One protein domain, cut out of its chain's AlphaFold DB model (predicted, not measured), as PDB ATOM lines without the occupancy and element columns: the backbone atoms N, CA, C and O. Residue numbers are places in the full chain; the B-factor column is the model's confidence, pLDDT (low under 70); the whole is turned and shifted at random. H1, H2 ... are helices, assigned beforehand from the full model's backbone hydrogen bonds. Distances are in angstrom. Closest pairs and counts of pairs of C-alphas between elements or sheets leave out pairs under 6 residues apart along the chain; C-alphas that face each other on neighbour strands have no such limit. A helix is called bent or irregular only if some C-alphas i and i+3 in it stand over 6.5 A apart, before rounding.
ATOM      1  N   LYS A   2      -9.876 -10.786 -18.361       84.56
ATOM      2  CA  LYS A   2     -10.420 -12.162 -18.299       84.56
ATOM      3  C   LYS A   2     -11.432 -12.503 -19.412       84.56
ATOM      4  O   LYS A   2     -11.267 -13.505 -20.092       84.56
ATOM      5  N   GLY A   3     -12.410 -11.629 -19.672       91.69
ATOM      6  CA  GLY A   3     -13.411 -11.862 -20.727       91.69
ATOM      7  C   GLY A   3     -12.850 -11.864 -22.157       91.69
ATOM      8  O   GLY A   3     -13.341 -12.606 -23.003       91.69
ATOM      9  N   ILE A   4     -11.790 -11.089 -22.422       92.38
ATOM     10  CA  ILE A   4     -11.110 -11.076 -23.731       92.38
ATOM     11  C   ILE A   4     -10.354 -12.390 -23.927       92.38
ATOM     12  O   ILE A   4     -10.456 -13.008 -24.983       92.38
ATOM     13  N   ARG A   5      -9.646 -12.845 -22.888       93.94
ATOM     14  CA  ARG A   5      -8.934 -14.123 -22.908       93.94
ATOM     15  C   ARG A   5      -9.883 -15.295 -23.164       93.94
ATOM     16  O   ARG A   5      -9.623 -16.094 -24.053       93.94
ATOM     17  N   GLU A   6     -11.004 -15.363 -22.450       93.88
ATOM     18  CA  GLU A   6     -11.999 -16.428 -22.637       93.88
ATOM     19  C   GLU A   6     -12.625 -16.406 -24.040       93.88
ATOM     20  O   GLU A   6     -12.862 -17.455 -24.640       93.88
ATOM     21  N   ALA A   7     -12.895 -15.218 -24.590       93.38
ATOM     22  CA  ALA A   7     -13.393 -15.088 -25.956       93.38
ATOM     23  C   ALA A   7     -12.364 -15.581 -26.985       93.38
ATOM     24  O   ALA A   7     -12.727 -16.297 -27.919       93.38
ATOM     25  N   MET A   8     -11.088 -15.250 -26.783       95.12
ATOM     26  CA  MET A   8      -9.992 -15.707 -27.634       95.12
ATOM     27  C   MET A   8      -9.808 -17.226 -27.555       95.12
ATOM     28  O   MET A   8      -9.700 -17.874 -28.590       95.12
ATOM     29  N   GLU A   9      -9.847 -17.815 -26.358       94.75
ATOM     30  CA  GLU A   9      -9.756 -19.268 -26.165       94.75
ATOM     31  C   GLU A   9     -10.894 -20.009 -26.885       94.75
ATOM     32  O   GLU A   9     -10.644 -20.976 -27.606       94.75
ATOM     33  N   ARG A  10     -12.138 -19.516 -26.780       93.19
ATOM     34  CA  ARG A  10     -13.277 -20.077 -27.528       93.19
ATOM     35  C   ARG A  10     -13.092 -19.960 -29.038       93.19
ATOM     36  O   ARG A  10     -13.372 -20.917 -29.753       93.19
ATOM     37  N   ALA A  11     -12.608 -18.817 -29.524       94.81
ATOM     38  CA  ALA A  11     -12.346 -18.629 -30.947       94.81
ATOM     39  C   ALA A  11     -11.277 -19.609 -31.452       94.81
ATOM     40  O   ALA A  11     -11.482 -20.273 -32.466       94.81
ATOM     41  N   VAL A  12     -10.172 -19.763 -30.716       95.56
ATOM     42  CA  VAL A  12      -9.098 -20.711 -31.045       95.56
ATOM     43  C   VAL A  12      -9.635 -22.137 -31.117       95.56
ATOM     44  O   VAL A  12      -9.430 -22.809 -32.124       95.56
ATOM     45  N   LEU A  13     -10.365 -22.595 -30.098       95.25
ATOM     46  CA  LEU A  13     -10.943 -23.942 -30.085       95.25
ATOM     47  C   LEU A  13     -11.949 -24.154 -31.222       95.25
ATOM     48  O   LEU A  13     -11.979 -25.226 -31.829       95.25
ATOM     49  N   TRP A  14     -12.727 -23.127 -31.562       96.00
ATOM     50  CA  TRP A  14     -13.643 -23.174 -32.695       96.00
ATOM     51  C   TRP A  14     -12.890 -23.378 -34.019       96.00
ATOM     52  O   TRP A  14     -13.210 -24.307 -34.762       96.00
ATOM     53  N   TYR A  15     -11.833 -22.606 -34.290       96.00
ATOM     54  CA  TYR A  15     -11.017 -22.789 -35.498       96.00
ATOM     55  C   TYR A  15     -10.253 -24.117 -35.501       96.00
ATOM     56  O   TYR A  15     -10.178 -24.772 -36.539       96.00
ATOM     57  N   LEU A  16      -9.740 -24.563 -34.352       95.44
ATOM     58  CA  LEU A  16      -9.112 -25.880 -34.226       95.44
ATOM     59  C   LEU A  16     -10.101 -26.998 -34.563       95.44
ATOM     60  O   LEU A  16      -9.756 -27.910 -35.312       95.44
ATOM     61  N   SER A  17     -11.345 -26.910 -34.085       95.31
ATOM     62  CA  SER A  17     -12.376 -27.894 -34.418       95.31
ATOM     63  C   SER A  17     -12.679 -27.925 -35.920       95.31
ATOM     64  O   SER A  17     -12.879 -29.005 -36.468       95.31
ATOM     65  N   LEU A  18     -12.630 -26.776 -36.606       95.25
ATOM     66  CA  LEU A  18     -12.796 -26.687 -38.058       95.25
ATOM     67  C   LEU A  18     -11.624 -27.349 -38.806       95.25
ATOM     68  O   LEU A  18     -11.845 -28.113 -39.745       95.25
ATOM     69  N   LEU A  19     -10.386 -27.112 -38.357       94.75
ATOM     70  CA  LEU A  19      -9.186 -27.749 -38.916       94.75
ATOM     71  C   LEU A  19      -9.211 -29.271 -38.746       94.75
ATOM     72  O   LEU A  19      -8.857 -29.997 -39.674       94.75
ATOM     73  N   VAL A  20      -9.693 -29.761 -37.600       95.44
ATOM     74  CA  VAL A  20      -9.899 -31.198 -37.365       95.44
ATOM     75  C   VAL A  20     -10.855 -31.796 -38.404       95.44
ATOM     76  O   VAL A  20     -10.602 -32.899 -38.883       95.44
ATOM     77  N   GLN A  21     -11.904 -31.074 -38.821       94.38
ATOM     78  CA  GLN A  21     -12.808 -31.551 -39.878       94.38
ATOM     79  C   GLN A  21     -12.159 -31.570 -41.270       94.38
ATOM     80  O   GLN A  21     -12.470 -32.446 -42.072       94.38
ATOM     81  N   ALA A  22     -11.247 -30.640 -41.565       94.12
ATOM     82  CA  ALA A  22     -10.522 -30.597 -42.839       94.12
ATOM     83  C   ALA A  22      -9.407 -31.656 -42.948       94.12
ATOM     84  O   ALA A  22      -8.885 -31.916 -44.039       94.12
ATOM     85  N   PHE A  23      -9.014 -32.268 -41.829       92.62
ATOM     86  CA  PHE A  23      -7.856 -33.152 -41.794       92.62
ATOM     87  C   PHE A  23      -8.042 -34.464 -42.575       92.62
ATOM     88  O   PHE A  23      -7.155 -34.788 -43.366       92.62
ATOM     89  N   PRO A  24      -9.165 -35.204 -42.455       93.94
ATOM     90  CA  PRO A  24      -9.359 -36.437 -43.215       93.94
ATOM     91  C   PRO A  24      -9.233 -36.276 -44.733       93.94
ATOM     92  O   PRO A  24      -8.414 -36.992 -45.300       93.94
ATOM     93  N   PRO A  25      -9.939 -35.357 -45.427       94.00
ATOM     94  CA  PRO A  25      -9.775 -35.242 -46.875       94.00
ATOM     95  C   PRO A  25      -8.336 -34.889 -47.263       94.00
ATOM     96  O   PRO A  25      -7.809 -35.462 -48.213       94.00
ATOM     97  N   THR A  26      -7.651 -34.053 -46.477       94.00
ATOM     98  CA  THR A  26      -6.232 -33.726 -46.695       94.00
ATOM     99  C   THR A  26      -5.337 -34.962 -46.557       94.00
ATOM    100  O   THR A  26      -4.512 -35.237 -47.426       94.00
ATOM    101  N   PHE A  27      -5.527 -35.753 -45.500       95.50
ATOM    102  CA  PHE A  27      -4.781 -36.991 -45.277       95.50
ATOM    103  C   PHE A  27      -5.004 -38.001 -46.408       95.50
ATOM    104  O   PHE A  27      -4.042 -38.533 -46.960       95.50
ATOM    105  N   TYR A  28      -6.260 -38.215 -46.803       95.00
ATOM    106  CA  TYR A  28      -6.609 -39.122 -47.895       95.00
ATOM    107  C   TYR A  28      -5.980 -38.656 -49.212       95.00
ATOM    108  O   TYR A  28      -5.407 -39.468 -49.928       95.00
ATOM    109  N   THR A  29      -5.962 -37.351 -49.486       95.12
ATOM    110  CA  THR A  29      -5.280 -36.779 -50.662       95.12
ATOM    111  C   THR A  29      -3.800 -37.146 -50.709       95.12
ATOM    112  O   THR A  29      -3.293 -37.563 -51.753       95.12
ATOM    113  N   VAL A  30      -3.097 -37.012 -49.580       94.88
ATOM    114  CA  VAL A  30      -1.671 -37.349 -49.489       94.88
ATOM    115  C   VAL A  30      -1.460 -38.839 -49.739       94.88
ATOM    116  O   VAL A  30      -0.581 -39.200 -50.517       94.88
ATOM    117  N   LEU A  31      -2.289 -39.701 -49.139       95.44
ATOM    118  CA  LEU A  31      -2.201 -41.149 -49.340       95.44
ATOM    119  C   LEU A  31      -2.515 -41.570 -50.776       95.44
ATOM    120  O   LEU A  31      -1.867 -42.468 -51.306       95.44
ATOM    121  N   TRP A  32      -3.484 -40.909 -51.403       93.81
ATOM    122  CA  TRP A  32      -3.849 -41.130 -52.795       93.81
ATOM    123  C   TRP A  32      -2.722 -40.729 -53.754       93.81
ATOM    124  O   TRP A  32      -2.447 -41.440 -54.715       93.81
ATOM    125  N   THR A  33      -2.052 -39.606 -53.475       93.81
ATOM    126  CA  THR A  33      -1.026 -39.020 -54.357       93.81
ATOM    127  C   THR A  33       0.355 -39.651 -54.161       93.81
ATOM    128  O   THR A  33       1.110 -39.791 -55.119       93.81
ATOM    129  N   TYR A  34       0.696 -40.051 -52.932       94.50
ATOM    130  CA  TYR A  34       2.015 -40.587 -52.575       94.50
ATOM    131  C   TYR A  34       1.921 -41.927 -51.820       94.50
ATOM    132  O   TYR A  34       2.455 -42.054 -50.710       94.50
ATOM    133  N   PRO A  35       1.275 -42.958 -52.396       94.81
ATOM    134  CA  PRO A  35       1.019 -44.212 -51.691       94.81
ATOM    135  C   PRO A  35       2.303 -44.936 -51.266       94.81
ATOM    136  O   PRO A  35       2.358 -45.480 -50.165       94.81
ATOM    137  N   ASP A  36       3.376 -44.876 -52.060       95.31
ATOM    138  CA  ASP A  36       4.649 -45.545 -51.744       95.31
ATOM    139  C   ASP A  36       5.347 -44.975 -50.504       95.31
ATOM    140  O   ASP A  36       6.084 -45.678 -49.807       95.31
ATOM    141  N   VAL A  37       5.148 -43.686 -50.210       95.38
ATOM    142  CA  VAL A  37       5.673 -43.070 -48.983       95.38
ATOM    143  C   VAL A  37       4.963 -43.670 -47.774       95.38
ATOM    144  O   VAL A  37       5.620 -44.067 -46.813       95.38
ATOM    145  N   TRP A  38       3.639 -43.813 -47.853       96.06
ATOM    146  CA  TRP A  38       2.837 -44.422 -46.796       96.06
ATOM    147  C   TRP A  38       3.146 -45.904 -46.596       96.06
ATOM    148  O   TRP A  38       3.358 -46.338 -45.465       96.06
ATOM    149  N   VAL A  39       3.230 -46.674 -47.686       96.12
ATOM    150  CA  VAL A  39       3.567 -48.104 -47.641       96.12
ATOM    151  C   VAL A  39       4.922 -48.316 -46.963       96.12
ATOM    152  O   VAL A  39       5.035 -49.167 -46.082       96.12
ATOM    153  N   ARG A  40       5.933 -47.504 -47.304       96.44
ATOM    154  CA  ARG A  40       7.251 -47.561 -46.650       96.44
ATOM    155  C   ARG A  40       7.199 -47.152 -45.180       96.44
ATOM    156  O   ARG A  40       7.821 -47.818 -44.363       96.44
ATOM    157  N   ALA A  41       6.456 -46.099 -44.840       95.81
ATOM    158  CA  ALA A  41       6.322 -45.633 -43.459       95.81
ATOM    159  C   ALA A  41       5.583 -46.634 -42.553       95.81
ATOM    160  O   ALA A  41       5.850 -46.690 -41.356       95.81
ATOM    161  N   CYS A  42       4.667 -47.430 -43.113       95.25
ATOM    162  CA  CYS A  42       3.931 -48.447 -42.364       95.25
ATOM    163  C   CYS A  42       4.713 -49.748 -42.180       95.25
ATOM    164  O   CYS A  42       4.392 -50.503 -41.263       95.25
ATOM    165  N   ALA A  43       5.695 -50.046 -43.035       92.38
ATOM    166  CA  ALA A  43       6.379 -51.335 -43.034       92.38
ATOM    167  C   ALA A  43       6.985 -51.662 -41.648       92.38
ATOM    168  O   ALA A  43       7.630 -50.804 -41.044       92.38
ATOM    169  N   PRO A  44       6.795 -52.891 -41.123       93.88
ATOM    170  CA  PRO A  44       6.206 -54.073 -41.770       93.88
ATOM    171  C   PRO A  44       4.675 -54.217 -41.609       93.88
ATOM    172  O   PRO A  44       4.117 -55.247 -41.983       93.88
ATOM    173  N   ARG A  45       3.977 -53.234 -41.025       95.06
ATOM    174  CA  ARG A  45       2.518 -53.265 -40.831       95.06
ATOM    175  C   ARG A  45       1.789 -53.149 -42.169       95.06
ATOM    176  O   ARG A  45       2.211 -52.432 -43.071       95.06
ATOM    177  N   ASP A  46       0.637 -53.810 -42.258       95.50
ATOM    178  CA  ASP A  46      -0.262 -53.656 -43.396       95.50
ATOM    179  C   ASP A  46      -0.768 -52.192 -43.518       95.50
ATOM    180  O   ASP A  46      -1.349 -51.667 -42.558       95.50
ATOM    181  N   PRO A  47      -0.563 -51.528 -44.673       96.62
ATOM    182  CA  PRO A  47      -0.874 -50.107 -44.854       96.62
ATOM    183  C   PRO A  47      -2.378 -49.802 -44.859       96.62
ATOM    184  O   PRO A  47      -2.765 -48.711 -44.437       96.62
ATOM    185  N   VAL A  48      -3.230 -50.753 -45.272       96.44
ATOM    186  CA  VAL A  48      -4.699 -50.624 -45.208       96.44
ATOM    187  C   VAL A  48      -5.141 -50.624 -43.750       96.44
ATOM    188  O   VAL A  48      -5.944 -49.785 -43.335       96.44
ATOM    189  N   LYS A  49      -4.604 -51.551 -42.946       96.50
ATOM    190  CA  LYS A  49      -4.915 -51.613 -41.515       96.50
ATOM    191  C   LYS A  49      -4.470 -50.337 -40.804       96.50
ATOM    192  O   LYS A  49      -5.271 -49.742 -40.093       96.50
ATOM    193  N   ALA A  50      -3.235 -49.893 -41.053       96.88
ATOM    194  CA  ALA A  50      -2.697 -48.653 -40.494       96.88
ATOM    195  C   ALA A  50      -3.553 -47.428 -40.860       96.88
ATOM    196  O   ALA A  50      -3.901 -46.640 -39.983       96.88
ATOM    197  N   MET A  51      -3.942 -47.293 -42.135       96.69
ATOM    198  CA  MET A  51      -4.828 -46.215 -42.588       96.69
ATOM    199  C   MET A  51      -6.190 -46.285 -41.888       96.69
ATOM    200  O   MET A  51      -6.705 -45.258 -41.452       96.69
ATOM    201  N   GLY A  52      -6.746 -47.489 -41.729       96.06
ATOM    202  CA  GLY A  52      -7.985 -47.705 -40.990       96.06
ATOM    203  C   GLY A  52      -7.891 -47.259 -39.531       96.06
ATOM    204  O   GLY A  52      -8.785 -46.568 -39.056       96.06
ATOM    205  N   ASP A  53      -6.815 -47.594 -38.818       96.25
ATOM    206  CA  ASP A  53      -6.632 -47.172 -37.421       96.25
ATOM    207  C   ASP A  53      -6.540 -45.647 -37.301       96.25
ATOM    208  O   ASP A  53      -7.222 -45.037 -36.476       96.25
ATOM    209  N   VAL A  54      -5.758 -45.014 -38.181       96.06
ATOM    210  CA  VAL A  54      -5.638 -43.552 -38.250       96.06
ATOM    211  C   VAL A  54      -6.991 -42.904 -38.563       96.06
ATOM    212  O   VAL A  54      -7.367 -41.916 -37.932       96.06
ATOM    213  N   ALA A  55      -7.775 -43.490 -39.469       94.94
ATOM    214  CA  ALA A  55      -9.114 -43.010 -39.780       94.94
ATOM    215  C   ALA A  55     -10.073 -43.106 -38.582       94.94
ATOM    216  O   ALA A  55     -10.884 -42.201 -38.398       94.94
ATOM    217  N   HIS A  56      -9.978 -44.142 -37.738       95.06
ATOM    218  CA  HIS A  56     -10.767 -44.217 -36.501       95.06
ATOM    219  C   HIS A  56     -10.365 -43.125 -35.505       95.06
ATOM    220  O   HIS A  56     -11.245 -42.497 -34.914       95.06
ATOM    221  N   VAL A  57      -9.064 -42.847 -35.363       96.31
ATOM    222  CA  VAL A  57      -8.574 -41.737 -34.529       96.31
ATOM    223  C   VAL A  57      -9.125 -40.406 -35.038       96.31
ATOM    224  O   VAL A  57      -9.674 -39.635 -34.253       96.31
ATOM    225  N   PHE A  58      -9.064 -40.149 -36.346       95.06
ATOM    226  CA  PHE A  58      -9.636 -38.924 -36.905       95.06
ATOM    227  C   PHE A  58     -11.145 -38.860 -36.730       95.06
ATOM    228  O   PHE A  58     -11.635 -37.823 -36.303       95.06
ATOM    229  N   LYS A  59     -11.883 -39.951 -36.958       93.88
ATOM    230  CA  LYS A  59     -13.329 -39.974 -36.706       93.88
ATOM    231  C   LYS A  59     -13.664 -39.661 -35.249       93.88
ATOM    232  O   LYS A  59     -14.613 -38.922 -35.004       93.88
ATOM    233  N   ALA A  60     -12.883 -40.162 -34.290       96.25
ATOM    234  CA  ALA A  60     -13.063 -39.829 -32.879       96.25
ATOM    235  C   ALA A  60     -12.806 -38.337 -32.615       96.25
ATOM    236  O   ALA A  60     -13.637 -37.668 -32.003       96.25
ATOM    237  N   LEU A  61     -11.704 -37.784 -33.132       95.81
ATOM    238  CA  LEU A  61     -11.396 -36.356 -33.005       95.81
ATOM    239  C   LEU A  61     -12.471 -35.474 -33.657       95.81
ATOM    240  O   LEU A  61     -12.898 -34.488 -33.062       95.81
ATOM    241  N   GLN A  62     -12.952 -35.850 -34.843       95.62
ATOM    242  CA  GLN A  62     -14.040 -35.162 -35.531       95.62
ATOM    243  C   GLN A  62     -15.335 -35.206 -34.728       95.62
ATOM    244  O   GLN A  62     -16.005 -34.182 -34.621       95.62
ATOM    245  N   PHE A  63     -15.669 -36.361 -34.145       95.38
ATOM    246  CA  PHE A  63     -16.843 -36.526 -33.296       95.38
ATOM    247  C   PHE A  63     -16.790 -35.590 -32.085       95.38
ATOM    248  O   PHE A  63     -17.728 -34.825 -31.874       95.38
ATOM    249  N   PHE A  64     -15.675 -35.556 -31.347       95.81
ATOM    250  CA  PHE A  64     -15.510 -34.615 -30.234       95.81
ATOM    251  C   PHE A  64     -15.503 -33.153 -30.694       95.81
ATOM    252  O   PHE A  64     -16.087 -32.299 -30.028       95.81
ATOM    253  N   GLY A  65     -14.910 -32.865 -31.855       95.19
ATOM    254  CA  GLY A  65     -14.968 -31.545 -32.479       95.19
ATOM    255  C   GLY A  65     -16.401 -31.107 -32.783       95.19
ATOM    256  O   GLY A  65     -16.743 -29.954 -32.540       95.19
ATOM    257  N   PHE A  66     -17.258 -32.021 -33.250       95.75
ATOM    258  CA  PHE A  66     -18.682 -31.752 -33.444       95.75
ATOM    259  C   PHE A  66     -19.420 -31.554 -32.130       95.75
ATOM    260  O   PHE A  66     -20.148 -30.575 -32.014       95.75
ATOM    261  N   LEU A  67     -19.206 -32.417 -31.132       95.19
ATOM    262  CA  LEU A  67     -19.825 -32.260 -29.811       95.19
ATOM    263  C   LEU A  67     -19.495 -30.907 -29.171       95.19
ATOM    264  O   LEU A  67     -20.348 -30.321 -28.512       95.19
ATOM    265  N   TYR A  68     -18.275 -30.406 -29.386       95.38
ATOM    266  CA  TYR A  68     -17.843 -29.105 -28.883       95.38
ATOM    267  C   TYR A  68     -18.630 -27.934 -29.494       95.38
ATOM    268  O   TYR A  68     -18.972 -26.993 -28.780       95.38
ATOM    269  N   VAL A  69     -18.921 -27.978 -30.800       96.00
ATOM    270  CA  VAL A  69     -19.610 -26.882 -31.509       96.00
ATOM    271  C   VAL A  69     -21.117 -27.085 -31.662       96.00
ATOM    272  O   VAL A  69     -21.804 -26.176 -32.126       96.00
ATOM    273  N   ALA A  70     -21.633 -28.266 -31.326       96.31
ATOM    274  CA  ALA A  70     -23.033 -28.605 -31.510       96.31
ATOM    275  C   ALA A  70     -23.939 -27.802 -30.568       96.31
ATOM    276  O   ALA A  70     -23.688 -27.653 -29.372       96.31
ATOM    277  N   SER A  71     -25.057 -27.346 -31.118       95.19
ATOM    278  CA  SER A  71     -26.221 -26.940 -30.345       95.19
ATOM    279  C   SER A  71     -27.022 -28.176 -29.941       95.19
ATOM    280  O   SER A  71     -27.289 -29.065 -30.751       95.19
ATOM    281  N   TRP A  72     -27.430 -28.229 -28.676       93.06
ATOM    282  CA  TRP A  72     -28.114 -29.378 -28.074       93.06
ATOM    283  C   TRP A  72     -29.639 -29.260 -28.167       93.06
ATOM    284  O   TRP A  72     -30.365 -29.470 -27.199       93.06
ATOM    285  N   THR A  73     -30.125 -28.872 -29.342       94.88
ATOM    286  CA  THR A  73     -31.549 -28.798 -29.678       94.88
ATOM    287  C   THR A  73     -31.998 -30.086 -30.366       94.88
ATOM    288  O   THR A  73     -31.196 -30.789 -30.982       94.88
ATOM    289  N   ILE A  74     -33.288 -30.413 -30.278       94.50
ATOM    290  CA  ILE A  74     -33.835 -31.586 -30.968       94.50
ATOM    291  C   ILE A  74     -33.801 -31.322 -32.484       94.50
ATOM    292  O   ILE A  74     -34.409 -30.343 -32.928       94.50
ATOM    293  N   PRO A  75     -33.115 -32.158 -33.288       95.75
ATOM    294  CA  PRO A  75     -33.105 -31.987 -34.731       95.75
ATOM    295  C   PRO A  75     -34.482 -32.284 -35.341       95.75
ATOM    296  O   PRO A  75     -35.238 -33.109 -34.816       95.75
ATOM    297  N   PRO A  76     -34.803 -31.684 -36.495       96.69
ATOM    298  CA  PRO A  76     -35.971 -32.061 -37.281       96.69
ATOM    299  C   PRO A  76     -35.969 -33.547 -37.669       96.69
ATOM    300  O   PRO A  76     -34.919 -34.162 -37.852       96.69
ATOM    301  N   TRP A  77     -37.156 -34.124 -37.872       96.94
ATOM    302  CA  TRP A  77     -37.312 -35.559 -38.146       96.94
ATOM    303  C   TRP A  77     -36.530 -36.044 -39.385       96.94
ATOM    304  O   TRP A  77     -36.022 -37.166 -39.400       96.94
ATOM    305  N   TYR A  78     -36.395 -35.201 -40.416       96.88
ATOM    306  CA  TYR A  78     -35.710 -35.565 -41.659       96.88
ATOM    307  C   TYR A  78     -34.203 -35.774 -41.460       96.88
ATOM    308  O   TYR A  78     -33.591 -36.528 -42.214       96.88
ATOM    309  N   ASN A  79     -33.601 -35.190 -40.419       97.69
ATOM    310  CA  ASN A  79     -32.203 -35.436 -40.081       97.69
ATOM    311  C   ASN A  79     -31.965 -36.902 -39.724       97.69
ATOM    312  O   ASN A  79     -30.967 -37.475 -40.145       97.69
ATOM    313  N   PHE A  80     -32.889 -37.540 -39.001       97.75
ATOM    314  CA  PHE A  80     -32.768 -38.961 -38.666       97.75
ATOM    315  C   PHE A  80     -32.864 -39.844 -39.911       97.75
ATOM    316  O   PHE A  80     -32.146 -40.836 -40.016       97.75
ATOM    317  N   VAL A  81     -33.695 -39.457 -40.885       98.38
ATOM    318  CA  VAL A  81     -33.780 -40.145 -42.181       98.38
ATOM    319  C   VAL A  81     -32.470 -40.001 -42.951       98.38
ATOM    320  O   VAL A  81     -31.918 -41.001 -43.404       98.38
ATOM    321  N   LEU A  82     -31.927 -38.783 -43.053       98.50
ATOM    322  CA  LEU A  82     -30.636 -38.527 -43.701       98.50
ATOM    323  C   LEU A  82     -29.495 -39.295 -43.021       98.50
ATOM    324  O   LEU A  82     -28.669 -39.897 -43.707       98.50
ATOM    325  N   LEU A  83     -29.481 -39.324 -41.687       98.25
ATOM    326  CA  LEU A  83     -28.505 -40.072 -40.903       98.25
ATOM    327  C   LEU A  83     -28.617 -41.570 -41.195       98.25
ATOM    328  O   LEU A  83     -27.616 -42.206 -41.510       98.25
ATOM    329  N   GLY A  84     -29.832 -42.122 -41.145       98.62
ATOM    330  CA  GLY A  84     -30.092 -43.533 -41.419       98.62
ATOM    331  C   GLY A  84     -29.663 -43.942 -42.827       98.62
ATOM    332  O   GLY A  84     -28.930 -44.916 -42.985       98.62
ATOM    333  N   LEU A  85     -30.041 -43.166 -43.846       98.44
ATOM    334  CA  LEU A  85     -29.639 -43.412 -45.233       98.44
ATOM    335  C   LEU A  85     -28.122 -43.302 -45.417       98.44
ATOM    336  O   LEU A  85     -27.513 -44.161 -46.057       98.44
ATOM    337  N   GLY A  86     -27.501 -42.278 -44.832       98.38
ATOM    338  CA  GLY A  86     -26.060 -42.068 -44.917       98.38
ATOM    339  C   GLY A  86     -25.255 -43.205 -44.287       98.38
ATOM    340  O   GLY A  86     -24.312 -43.719 -44.893       98.38
ATOM    341  N   GLN A  87     -25.657 -43.647 -43.094       98.25
ATOM    342  CA  GLN A  87     -25.027 -44.779 -42.415       98.25
ATOM    343  C   GLN A  87     -25.294 -46.102 -43.137       98.25
ATOM    344  O   GLN A  87     -24.373 -46.905 -43.274       98.25
ATOM    345  N   TYR A  88     -26.502 -46.308 -43.666       98.38
ATOM    346  CA  TYR A  88     -26.832 -47.497 -44.450       98.38
ATOM    347  C   TYR A  88     -25.940 -47.632 -45.691       98.38
ATOM    348  O   TYR A  88     -25.379 -48.703 -45.922       98.38
ATOM    349  N   LEU A  89     -25.728 -46.548 -46.449       98.19
ATOM    350  CA  LEU A  89     -24.813 -46.557 -47.596       98.19
ATOM    351  C   LEU A  89     -23.384 -46.928 -47.184       98.19
ATOM    352  O   LEU A  89     -22.785 -47.815 -47.790       98.19
ATOM    353  N   ASN A  90     -22.856 -46.298 -46.131       97.69
ATOM    354  CA  ASN A  90     -21.509 -46.582 -45.633       97.69
ATOM    355  C   ASN A  90     -21.356 -48.032 -45.151       97.69
ATOM    356  O   ASN A  90     -20.344 -48.672 -45.436       97.69
ATOM    357  N   PHE A  91     -22.371 -48.568 -44.469       97.88
ATOM    358  CA  PHE A  91     -22.394 -49.962 -44.042       97.88
ATOM    359  C   PHE A  91     -22.380 -50.916 -45.241       97.88
ATOM    360  O   PHE A  91     -21.539 -51.810 -45.296       97.88
ATOM    361  N   LYS A  92     -23.248 -50.691 -46.238       97.81
ATOM    362  CA  LYS A  92     -23.299 -51.516 -47.453       97.81
ATOM    363  C   LYS A  92     -21.987 -51.484 -48.234       97.81
ATOM    364  O   LYS A  92     -21.567 -52.513 -48.752       97.81
ATOM    365  N   VAL A  93     -21.319 -50.333 -48.312       96.94
ATOM    366  CA  VAL A  93     -19.984 -50.245 -48.921       96.94
ATOM    367  C   VAL A  93     -18.988 -51.125 -48.174       96.94
ATOM    368  O   VAL A  93     -18.309 -51.946 -48.791       96.94
ATOM    369  N   TYR A  94     -18.932 -50.994 -46.850       96.06
ATOM    370  CA  TYR A  94     -18.012 -51.779 -46.034       96.06
ATOM    371  C   TYR A  94     -18.295 -53.285 -46.135       96.06
ATOM    372  O   TYR A  94     -17.365 -54.078 -46.209       96.06
ATOM    373  N   GLU A  95     -19.563 -53.689 -46.209       96.69
ATOM    374  CA  GLU A  95     -19.967 -55.082 -46.428       96.69
ATOM    375  C   GLU A  95     -19.478 -55.632 -47.783       96.69
ATOM    376  O   GLU A  95     -19.028 -56.773 -47.867       96.69
ATOM    377  N   LEU A  96     -19.536 -54.826 -48.849       95.81
ATOM    378  CA  LEU A  96     -19.262 -55.275 -50.217       95.81
ATOM    379  C   LEU A  96     -17.772 -55.318 -50.583       95.81
ATOM    380  O   LEU A  96     -17.332 -56.259 -51.256       95.81
ATOM    381  N   ILE A  97     -17.008 -54.292 -50.192       94.81
ATOM    382  CA  ILE A  97     -15.588 -54.139 -50.568       94.81
ATOM    383  C   ILE A  97     -14.629 -54.167 -49.371       94.81
ATOM    384  O   ILE A  97     -13.408 -54.184 -49.555       94.81
ATOM    385  N   GLY A  98     -15.162 -54.227 -48.149       95.31
ATOM    386  CA  GLY A  98     -14.380 -54.369 -46.927       95.31
ATOM    387  C   GLY A  98     -13.483 -53.175 -46.613       95.31
ATOM    388  O   GLY A  98     -13.452 -52.154 -47.304       95.31
ATOM    389  N   GLN A  99     -12.679 -53.352 -45.564       95.00
ATOM    390  CA  GLN A  99     -11.653 -52.392 -45.166       95.00
ATOM    391  C   GLN A  99     -10.675 -52.085 -46.314       95.00
ATOM    392  O   GLN A  99     -10.311 -50.931 -46.525       95.00
ATOM    393  N   THR A 100     -10.281 -53.112 -47.070       94.69
ATOM    394  CA  THR A 100      -9.357 -53.002 -48.206       94.69
ATOM    395  C   THR A 100      -9.891 -52.080 -49.291       94.69
ATOM    396  O   THR A 100      -9.137 -51.266 -49.810       94.69
ATOM    397  N   GLY A 101     -11.177 -52.164 -49.622       93.00
ATOM    398  CA  GLY A 101     -11.774 -51.268 -50.602       93.00
ATOM    399  C   GLY A 101     -11.912 -49.829 -50.099       93.00
ATOM    400  O   GLY A 101     -11.580 -48.898 -50.824       93.00
ATOM    401  N   VAL A 102     -12.342 -49.651 -48.846       94.25
ATOM    402  CA  VAL A 102     -12.591 -48.321 -48.254       94.25
ATOM    403  C   VAL A 102     -11.304 -47.522 -48.026       94.25
ATOM    404  O   VAL A 102     -11.290 -46.308 -48.213       94.25
ATOM    405  N   TYR A 103     -10.212 -48.185 -47.639       95.06
ATOM    406  CA  TYR A 103      -8.940 -47.539 -47.296       95.06
ATOM    407  C   TYR A 103      -7.862 -47.788 -48.356       95.06
ATOM    408  O   TYR A 103      -6.768 -48.266 -48.056       95.06
ATOM    409  N   TYR A 104      -8.196 -47.473 -49.610       92.94
ATOM    410  CA  TYR A 104      -7.258 -47.396 -50.737       92.94
ATOM    411  C   TYR A 104      -6.402 -48.641 -50.981       92.94
ATOM    412  O   TYR A 104      -5.268 -48.546 -51.446       92.94
ATOM    413  N   GLY A 105      -6.948 -49.836 -50.764       91.44
ATOM    414  CA  GLY A 105      -6.243 -51.085 -51.040       91.44
ATOM    415  C   GLY A 105      -5.663 -51.152 -52.454       91.44
ATOM    416  O   GLY A 105      -4.526 -51.588 -52.608       91.44
ATOM    417  N   VAL A 106      -6.371 -50.625 -53.462       91.00
ATOM    418  CA  VAL A 106      -5.867 -50.529 -54.847       91.00
ATOM    419  C   VAL A 106      -4.556 -49.736 -54.924       91.00
ATOM    420  O   VAL A 106      -3.633 -50.150 -55.620       91.00
ATOM    421  N   ARG A 107      -4.426 -48.641 -54.162       91.81
ATOM    422  CA  ARG A 107      -3.198 -47.830 -54.087       91.81
ATOM    423  C   ARG A 107      -2.057 -48.538 -53.368       91.81
ATOM    424  O   ARG A 107      -0.899 -48.213 -53.596       91.81
ATOM    425  N   PHE A 108      -2.371 -49.508 -52.519       93.62
ATOM    426  CA  PHE A 108      -1.392 -50.275 -51.752       93.62
ATOM    427  C   PHE A 108      -1.151 -51.677 -52.333       93.62
ATOM    428  O   PHE A 108      -0.754 -52.585 -51.602       93.62
ATOM    429  N   ASN A 109      -1.397 -51.863 -53.638       90.88
ATOM    430  CA  ASN A 109      -1.226 -53.129 -54.362       90.88
ATOM    431  C   ASN A 109      -2.037 -54.302 -53.776       90.88
ATOM    432  O   ASN A 109      -1.614 -55.458 -53.818       90.88
ATOM    433  N   LYS A 110      -3.215 -54.018 -53.209       91.00
ATOM    434  CA  LYS A 110      -4.169 -55.031 -52.742       91.00
ATOM    435  C   LYS A 110      -5.263 -55.244 -53.779       91.00
ATOM    436  O   LYS A 110      -5.705 -54.314 -54.451       91.00
ATOM    437  N   HIS A 111      -5.756 -56.475 -53.851       90.12
ATOM    438  CA  HIS A 111      -6.932 -56.789 -54.648       90.12
ATOM    439  C   HIS A 111      -8.200 -56.253 -53.966       90.12
ATOM    440  O   HIS A 111      -8.458 -56.566 -52.802       90.12
ATOM    441  N   VAL A 112      -8.994 -55.467 -54.697       90.31
ATOM    442  CA  VAL A 112     -10.315 -54.984 -54.271       90.31
ATOM    443  C   VAL A 112     -11.355 -55.537 -55.247       90.31
ATOM    444  O   VAL A 112     -11.203 -55.332 -56.454       90.31
ATOM    445  N   PRO A 113     -12.389 -56.249 -54.767       87.69
ATOM    446  CA  PRO A 113     -13.380 -56.847 -55.648       87.69
ATOM    447  C   PRO A 113     -14.221 -55.767 -56.333       87.69
ATOM    448  O   PRO A 113     -14.689 -54.826 -55.690       87.69
ATOM    449  N   TRP A 114     -14.465 -55.938 -57.631       87.06
ATOM    450  CA  TRP A 114     -15.445 -55.125 -58.342       87.06
ATOM    451  C   TRP A 114     -16.858 -55.574 -57.964       87.06
ATOM    452  O   TRP A 114     -17.170 -56.765 -58.017       87.06
ATOM    453  N   ARG A 115     -17.713 -54.627 -57.579       90.19
ATOM    454  CA  ARG A 115     -19.073 -54.889 -57.091       90.19
ATOM    455  C   ARG A 115     -20.086 -54.143 -57.941       90.19
ATOM    456  O   ARG A 115     -19.844 -53.022 -58.379       90.19
ATOM    457  N   THR A 116     -21.208 -54.799 -58.205       91.62
ATOM    458  CA  THR A 116     -22.297 -54.259 -59.039       91.62
ATOM    459  C   THR A 116     -23.637 -54.289 -58.321       91.62
ATOM    460  O   THR A 116     -24.636 -53.842 -58.866       91.62
ATOM    461  N   GLU A 117     -23.658 -54.787 -57.090       93.38
ATOM    462  CA  GLU A 117     -24.791 -54.768 -56.187       93.38
ATOM    463  C   GLU A 117     -25.053 -53.340 -55.681       93.38
ATOM    464  O   GLU A 117     -24.181 -52.467 -55.723       93.38
ATOM    465  N   PHE A 118     -26.259 -53.081 -55.170       94.81
ATOM    466  CA  PHE A 118     -26.540 -51.815 -54.493       94.81
ATOM    467  C   PHE A 118     -25.568 -51.618 -53.308       94.81
ATOM    468  O   PHE A 118     -25.435 -52.538 -52.495       94.81
ATOM    469  N   PRO A 119     -24.949 -50.430 -53.139       95.81
ATOM    470  CA  PRO A 119     -25.241 -49.173 -53.842       95.81
ATOM    471  C   PRO A 119     -24.446 -48.908 -55.135       95.81
ATOM    472  O   PRO A 119     -24.800 -47.986 -55.871       95.81
ATOM    473  N   TYR A 120     -23.437 -49.715 -55.469       93.75
ATOM    474  CA  TYR A 120     -22.611 -49.539 -56.677       93.75
ATOM    475  C   TYR A 120     -23.379 -49.694 -57.999       93.75
ATOM    476  O   TYR A 120     -22.963 -49.150 -59.022       93.75
ATOM    477  N   SER A 121     -24.530 -50.375 -57.988       93.12
ATOM    478  CA  SER A 121     -25.451 -50.421 -59.134       93.12
ATOM    479  C   SER A 121     -26.018 -49.051 -59.525       93.12
ATOM    480  O   SER A 121     -26.333 -48.831 -60.694       93.12
ATOM    481  N   MET A 122     -26.166 -48.134 -58.561       93.38
ATOM    482  CA  MET A 122     -26.854 -46.849 -58.744       93.38
ATOM    483  C   MET A 122     -25.912 -45.648 -58.722       93.38
ATOM    484  O   MET A 122     -26.201 -44.632 -59.349       93.38
ATOM    485  N   MET A 123     -24.805 -45.735 -57.987       91.62
ATOM    486  CA  MET A 123     -23.895 -44.613 -57.782       91.62
ATOM    487  C   MET A 123     -22.440 -45.068 -57.780       91.62
ATOM    488  O   MET A 123     -22.126 -46.186 -57.383       91.62
ATOM    489  N   ARG A 124     -21.549 -44.183 -58.234       88.56
ATOM    490  CA  ARG A 124     -20.113 -44.467 -58.338       88.56
ATOM    491  C   ARG A 124     -19.436 -44.477 -56.972       88.56
ATOM    492  O   ARG A 124     -18.713 -45.417 -56.667       88.56
ATOM    493  N   ASP A 125     -19.721 -43.457 -56.164       93.62
ATOM    494  CA  ASP A 125     -19.008 -43.194 -54.914       93.62
ATOM    495  C   ASP A 125     -19.951 -43.206 -53.693       93.62
ATOM    496  O   ASP A 125     -20.110 -42.200 -52.991       93.62
ATOM    497  N   PRO A 126     -20.618 -44.343 -53.423       96.69
ATOM    498  CA  PRO A 126     -21.634 -44.449 -52.378       96.69
ATOM    499  C   PRO A 126     -21.140 -44.089 -50.976       96.69
ATOM    500  O   PRO A 126     -21.917 -43.563 -50.183       96.69
ATOM    501  N   GLN A 127     -19.861 -44.326 -50.673       96.19
ATOM    502  CA  GLN A 127     -19.270 -43.963 -49.381       96.19
ATOM    503  C   GLN A 127     -19.229 -42.446 -49.165       96.19
ATOM    504  O   GLN A 127     -19.559 -41.952 -48.089       96.19
ATOM    505  N   TYR A 128     -18.882 -41.678 -50.202       97.06
ATOM    506  CA  TYR A 128     -18.834 -40.223 -50.096       97.06
ATOM    507  C   TYR A 128     -20.238 -39.640 -50.030       97.06
ATOM    508  O   TYR A 128     -20.493 -38.786 -49.186       97.06
ATOM    509  N   ILE A 129     -21.179 -40.185 -50.804       98.00
ATOM    510  CA  ILE A 129     -22.596 -39.818 -50.707       98.00
ATOM    511  C   ILE A 129     -23.137 -40.118 -49.300       98.00
ATOM    512  O   ILE A 129     -23.787 -39.267 -48.697       98.00
ATOM    513  N   GLY A 130     -22.822 -41.286 -48.730       98.12
ATOM    514  CA  GLY A 130     -23.225 -41.652 -47.373       98.12
ATOM    515  C   GLY A 130     -22.675 -40.703 -46.302       98.12
ATOM    516  O   GLY A 130     -23.400 -40.274 -45.398       98.12
ATOM    517  N   CYS A 131     -21.404 -40.315 -46.428       97.56
ATOM    518  CA  CYS A 131     -20.792 -39.296 -45.577       97.56
ATOM    519  C   CYS A 131     -21.453 -37.919 -45.748       97.56
ATOM    520  O   CYS A 131     -21.791 -37.298 -44.744       97.56
ATOM    521  N   MET A 132     -21.725 -37.473 -46.978       98.38
ATOM    522  CA  MET A 132     -22.413 -36.202 -47.244       98.38
ATOM    523  C   MET A 132     -23.821 -36.170 -46.636       98.38
ATOM    524  O   MET A 132     -24.181 -35.186 -45.995       98.38
ATOM    525  N   LEU A 133     -24.603 -37.249 -46.764       98.56
ATOM    526  CA  LEU A 133     -25.922 -37.364 -46.124       98.56
ATOM    527  C   LEU A 133     -25.819 -37.294 -44.595       98.56
ATOM    528  O   LEU A 133     -26.609 -36.600 -43.959       98.56
ATOM    529  N   THR A 134     -24.812 -37.947 -44.008       98.12
ATOM    530  CA  THR A 134     -24.533 -37.868 -42.563       98.12
ATOM    531  C   THR A 134     -24.164 -36.441 -42.140       98.12
ATOM    532  O   THR A 134     -24.628 -35.967 -41.108       98.12
ATOM    533  N   THR A 135     -23.375 -35.720 -42.943       97.69
ATOM    534  CA  THR A 135     -23.038 -34.312 -42.689       97.69
ATOM    535  C   THR A 135     -24.269 -33.409 -42.774       97.69
ATOM    536  O   THR A 135     -24.475 -32.557 -41.913       97.69
ATOM    537  N   LEU A 136     -25.134 -33.612 -43.771       98.00
ATOM    538  CA  LEU A 136     -26.394 -32.875 -43.878       98.00
ATOM    539  C   LEU A 136     -27.329 -33.179 -42.700       98.00
ATOM    540  O   LEU A 136     -27.976 -32.269 -42.187       98.00
ATOM    541  N   ALA A 137     -27.344 -34.420 -42.211       97.81
ATOM    542  CA  ALA A 137     -28.133 -34.822 -41.051       97.81
ATOM    543  C   ALA A 137     -27.737 -34.109 -39.748       97.81
ATOM    544  O   ALA A 137     -28.578 -33.938 -38.873       97.81
ATOM    545  N   ILE A 138     -26.482 -33.689 -39.589       96.62
ATOM    546  CA  ILE A 138     -26.037 -32.961 -38.385       96.62
ATOM    547  C   ILE A 138     -26.093 -31.434 -38.555       96.62
ATOM    548  O   ILE A 138     -25.892 -30.699 -37.589       96.62
ATOM    549  N   SER A 139     -26.398 -30.942 -39.759       96.00
ATOM    550  CA  SER A 139     -26.300 -29.518 -40.111       96.00
ATOM    551  C   SER A 139     -27.268 -28.591 -39.369       96.00
ATOM    552  O   SER A 139     -26.994 -27.400 -39.260       96.00
ATOM    553  N   SER A 140     -28.373 -29.102 -38.812       95.44
ATOM    554  CA  SER A 140     -29.255 -28.282 -37.964       95.44
ATOM    555  C   SER A 140     -28.661 -27.996 -36.588       95.44
ATOM    556  O   SER A 140     -29.079 -27.047 -35.933       95.44
ATOM    557  N   ASN A 141     -27.734 -28.838 -36.127       96.75
ATOM    558  CA  ASN A 141     -27.140 -28.735 -34.800       96.75
ATOM    559  C   ASN A 141     -25.719 -28.184 -34.843       96.75
ATOM    560  O   ASN A 141     -25.276 -27.580 -33.871       96.75
ATOM    561  N   VAL A 142     -25.008 -28.377 -35.948       97.12
ATOM    562  CA  VAL A 142     -23.605 -27.996 -36.114       97.12
ATOM    563  C   VAL A 142     -23.498 -26.734 -36.980       97.12
ATOM    564  O   VAL A 142     -24.207 -26.635 -37.981       97.12
ATOM    565  N   PRO A 143     -22.588 -25.787 -36.669       97.06
ATOM    566  CA  PRO A 143     -22.334 -24.627 -37.518       97.06
ATOM    567  C   PRO A 143     -22.067 -25.017 -38.976       97.06
ATOM    568  O   PRO A 143     -21.305 -25.944 -39.267       97.06
ATOM    569  N   TYR A 144     -22.684 -24.289 -39.909       96.19
ATOM    570  CA  TYR A 144     -22.644 -24.642 -41.327       96.19
ATOM    571  C   TYR A 144     -21.215 -24.680 -41.891       96.19
ATOM    572  O   TYR A 144     -20.954 -25.452 -42.807       96.19
ATOM    573  N   GLN A 145     -20.277 -23.899 -41.338       97.50
ATOM    574  CA  GLN A 145     -18.880 -23.861 -41.778       97.50
ATOM    575  C   GLN A 145     -18.218 -25.241 -41.677       97.50
ATOM    576  O   GLN A 145     -17.560 -25.678 -42.621       97.50
ATOM    577  N   HIS A 146     -18.453 -25.962 -40.579       97.00
ATOM    578  CA  HIS A 146     -17.935 -27.318 -40.372       97.00
ATOM    579  C   HIS A 146     -18.540 -28.308 -41.362       97.00
ATOM    580  O   HIS A 146     -17.841 -29.182 -41.874       97.00
ATOM    581  N   CYS A 147     -19.827 -28.143 -41.671       97.12
ATOM    582  CA  CYS A 147     -20.514 -28.968 -42.656       97.12
ATOM    583  C   CYS A 147     -19.975 -28.709 -44.070       97.12
ATOM    584  O   CYS A 147     -19.664 -29.653 -44.790       97.12
ATOM    585  N   VAL A 148     -19.808 -27.440 -44.457       97.31
ATOM    586  CA  VAL A 148     -19.296 -27.042 -45.778       97.31
ATOM    587  C   VAL A 148     -17.885 -27.572 -46.010       97.31
ATOM    588  O   VAL A 148     -17.630 -28.122 -47.076       97.31
ATOM    589  N   VAL A 149     -16.988 -27.476 -45.021       96.94
ATOM    590  CA  VAL A 149     -15.621 -28.017 -45.132       96.94
ATOM    591  C   VAL A 149     -15.634 -29.511 -45.462       96.94
ATOM    592  O   VAL A 149     -14.907 -29.945 -46.355       96.94
ATOM    593  N   LEU A 150     -16.493 -30.294 -44.803       97.00
ATOM    594  CA  LEU A 150     -16.629 -31.719 -45.103       97.00
ATOM    595  C   LEU A 150     -17.248 -31.984 -46.471       97.00
ATOM    596  O   LEU A 150     -16.717 -32.796 -47.222       97.00
ATOM    597  N   LEU A 151     -18.347 -31.306 -46.809       97.94
ATOM    598  CA  LEU A 151     -19.017 -31.489 -48.098       97.94
ATOM    599  C   LEU A 151     -18.072 -31.169 -49.261       97.94
ATOM    600  O   LEU A 151     -17.972 -31.958 -50.199       97.94
ATOM    601  N   VAL A 152     -17.330 -30.063 -49.170       98.00
ATOM    602  CA  VAL A 152     -16.297 -29.698 -50.148       98.00
ATOM    603  C   VAL A 152     -15.191 -30.748 -50.178       98.00
ATOM    604  O   VAL A 152     -14.794 -31.164 -51.262       98.00
ATOM    605  N   GLY A 153     -14.733 -31.226 -49.019       97.25
ATOM    606  CA  GLY A 153     -13.734 -32.291 -48.930       97.25
ATOM    607  C   GLY A 153     -14.170 -33.589 -49.616       97.25
ATOM    608  O   GLY A 153     -13.387 -34.178 -50.356       97.25
ATOM    609  N   TYR A 154     -15.422 -34.020 -49.434       97.50
ATOM    610  CA  TYR A 154     -15.951 -35.223 -50.085       97.50
ATOM    611  C   TYR A 154     -16.125 -35.044 -51.592       97.50
ATOM    612  O   TYR A 154     -15.729 -35.925 -52.348       97.50
ATOM    613  N   VAL A 155     -16.645 -33.897 -52.041       97.25
ATOM    614  CA  VAL A 155     -16.731 -33.579 -53.477       97.25
ATOM    615  C   VAL A 155     -15.338 -33.540 -54.106       97.25
ATOM    616  O   VAL A 155     -15.138 -34.066 -55.200       97.25
ATOM    617  N   TYR A 156     -14.362 -32.965 -53.403       96.81
ATOM    618  CA  TYR A 156     -12.973 -32.945 -53.836       96.81
ATOM    619  C   TYR A 156     -12.388 -34.359 -53.951       96.81
ATOM    620  O   TYR A 156     -11.798 -34.668 -54.980       96.81
ATOM    621  N   LEU A 157     -12.582 -35.232 -52.955       95.62
ATOM    622  CA  LEU A 157     -12.110 -36.621 -53.020       95.62
ATOM    623  C   LEU A 157     -12.777 -37.391 -54.165       95.62
ATOM    624  O   LEU A 157     -12.086 -38.051 -54.934       95.62
ATOM    625  N   MET A 158     -14.091 -37.238 -54.350       94.81
ATOM    626  CA  MET A 158     -14.797 -37.810 -55.501       94.81
ATOM    627  C   MET A 158     -14.190 -37.339 -56.825       94.81
ATOM    628  O   MET A 158     -13.990 -38.138 -57.736       94.81
ATOM    629  N   TRP A 159     -13.875 -36.046 -56.948       94.81
ATOM    630  CA  TRP A 159     -13.221 -35.499 -58.135       94.81
ATOM    631  C   TRP A 159     -11.800 -36.049 -58.319       94.81
ATOM    632  O   TRP A 159     -11.463 -36.485 -59.422       94.81
ATOM    633  N   LEU A 160     -10.999 -36.086 -57.253       92.88
ATOM    634  CA  LEU A 160      -9.634 -36.613 -57.246       92.88
ATOM    635  C   LEU A 160      -9.611 -38.068 -57.733       92.88
ATOM    636  O   LEU A 160      -8.860 -38.412 -58.646       92.88
ATOM    637  N   GLU A 161     -10.495 -38.900 -57.188       90.38
ATOM    638  CA  GLU A 161     -10.631 -40.315 -57.542       90.38
ATOM    639  C   GLU A 161     -11.293 -40.518 -58.908       90.38
ATOM    640  O   GLU A 161     -11.082 -41.532 -59.580       90.38
ATOM    641  N   SER A 162     -12.049 -39.525 -59.390       87.81
ATOM    642  CA  SER A 162     -12.705 -39.608 -60.692       87.81
ATOM    643  C   SER A 162     -11.722 -39.745 -61.857       87.81
ATOM    644  O   SER A 162     -12.096 -40.340 -62.877       87.81
TER     645      SER A 162
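This is residues 2 to 162 of the 177 residues of the protein "Hypothetical protein" of Lotharella oceanica (UniProt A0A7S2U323). A lengthwise bundle of helices, with contacts running round from H3 to H1, H7, H6 and H4, nearly closes into a ring; H4 comes back to H3 near one end only. Residues 2 to 12 of the bent helix H1 stick out of one end as an arm, and the short helices H2 and H5 sit at the opposite end, where the long link of residues 109 to 125 begins. The printed part has 161 residues with seven named helices, H1 to H7 in order along the chain, and no named strand: all helix. It is compact, with a radius of gyration of the C-alphas of 17.4 A, and spans 56 by 39 by 23 A, the arm adding to the length.

H1, residues 2 to 33, was assigned as one helix by its hydrogen bonds but is bent, with C-alphas 21 and 24 6.8 A apart; its arms H1a, residues 2 to 21, and H1b, residues 24 to 33, stand at a steep tilt of 39 degrees. With residues 14 to 21 alone, H1a touches H3, residues 47 to 69, at a shallow tilt of 34.9 degrees, only just short of steep, opposite ways; the closest C-alphas, of Ser 17 and Gly 65, are 4.9 A apart. H1b touches H7, residues 144 to 162, the same way at 17 degrees, closest at the C-alphas of Pro 25 and Gly 153, 5.3 A. H7 and H6, residues 126 to 138, form a hairpin at a shallow tilt of 6 degrees, with the C-alphas of Tyr 154 and Tyr 128 closest at 5.8 A. H6 touches H4, residues 77 to 102, opposite ways at 30 degrees; the closest C-alphas, of Gly 130 and Gly 86, are 3.8 A apart. H4 is irregular, with C-alphas 96 and 99 9.6 A apart and a kink of 84 degrees near residue 96. Its residues 99 to 100 alone touch H3, in a hairpin, with the C-alphas of Thr 100 and Val 48 closest at 6.0 A. H2, residues 35 to 42, touches H5, residues 105 to 108, with the C-alphas of Pro 35 and Arg 107 closest at 6.1 A. Every O i to N i+4 pair is within hydrogen-bond range in H1a, H1b, H2, H3, H6 and H7, against 19 of 22 in H4; H5 is too short for such a pair.

H1a begins at C-alpha 2, (-10.420, -12.162, -18.299), and is 29.1 A long; H1b is 14.2 A. H3 measures 32.7 A, H4 29.6 A, H6 18.6 A and H7 26.4 A, ending at C-alpha 162, (-12.705, -39.608, -60.692).

The C-alphas farthest apart, of Lys 2 and Thr 116, are 59.8 A apart. The printed part has no cut. The link from H5 to H6 is long, with 17 residues. Mean pLDDT of the printed part is 95.2, and no printed residue is under 70.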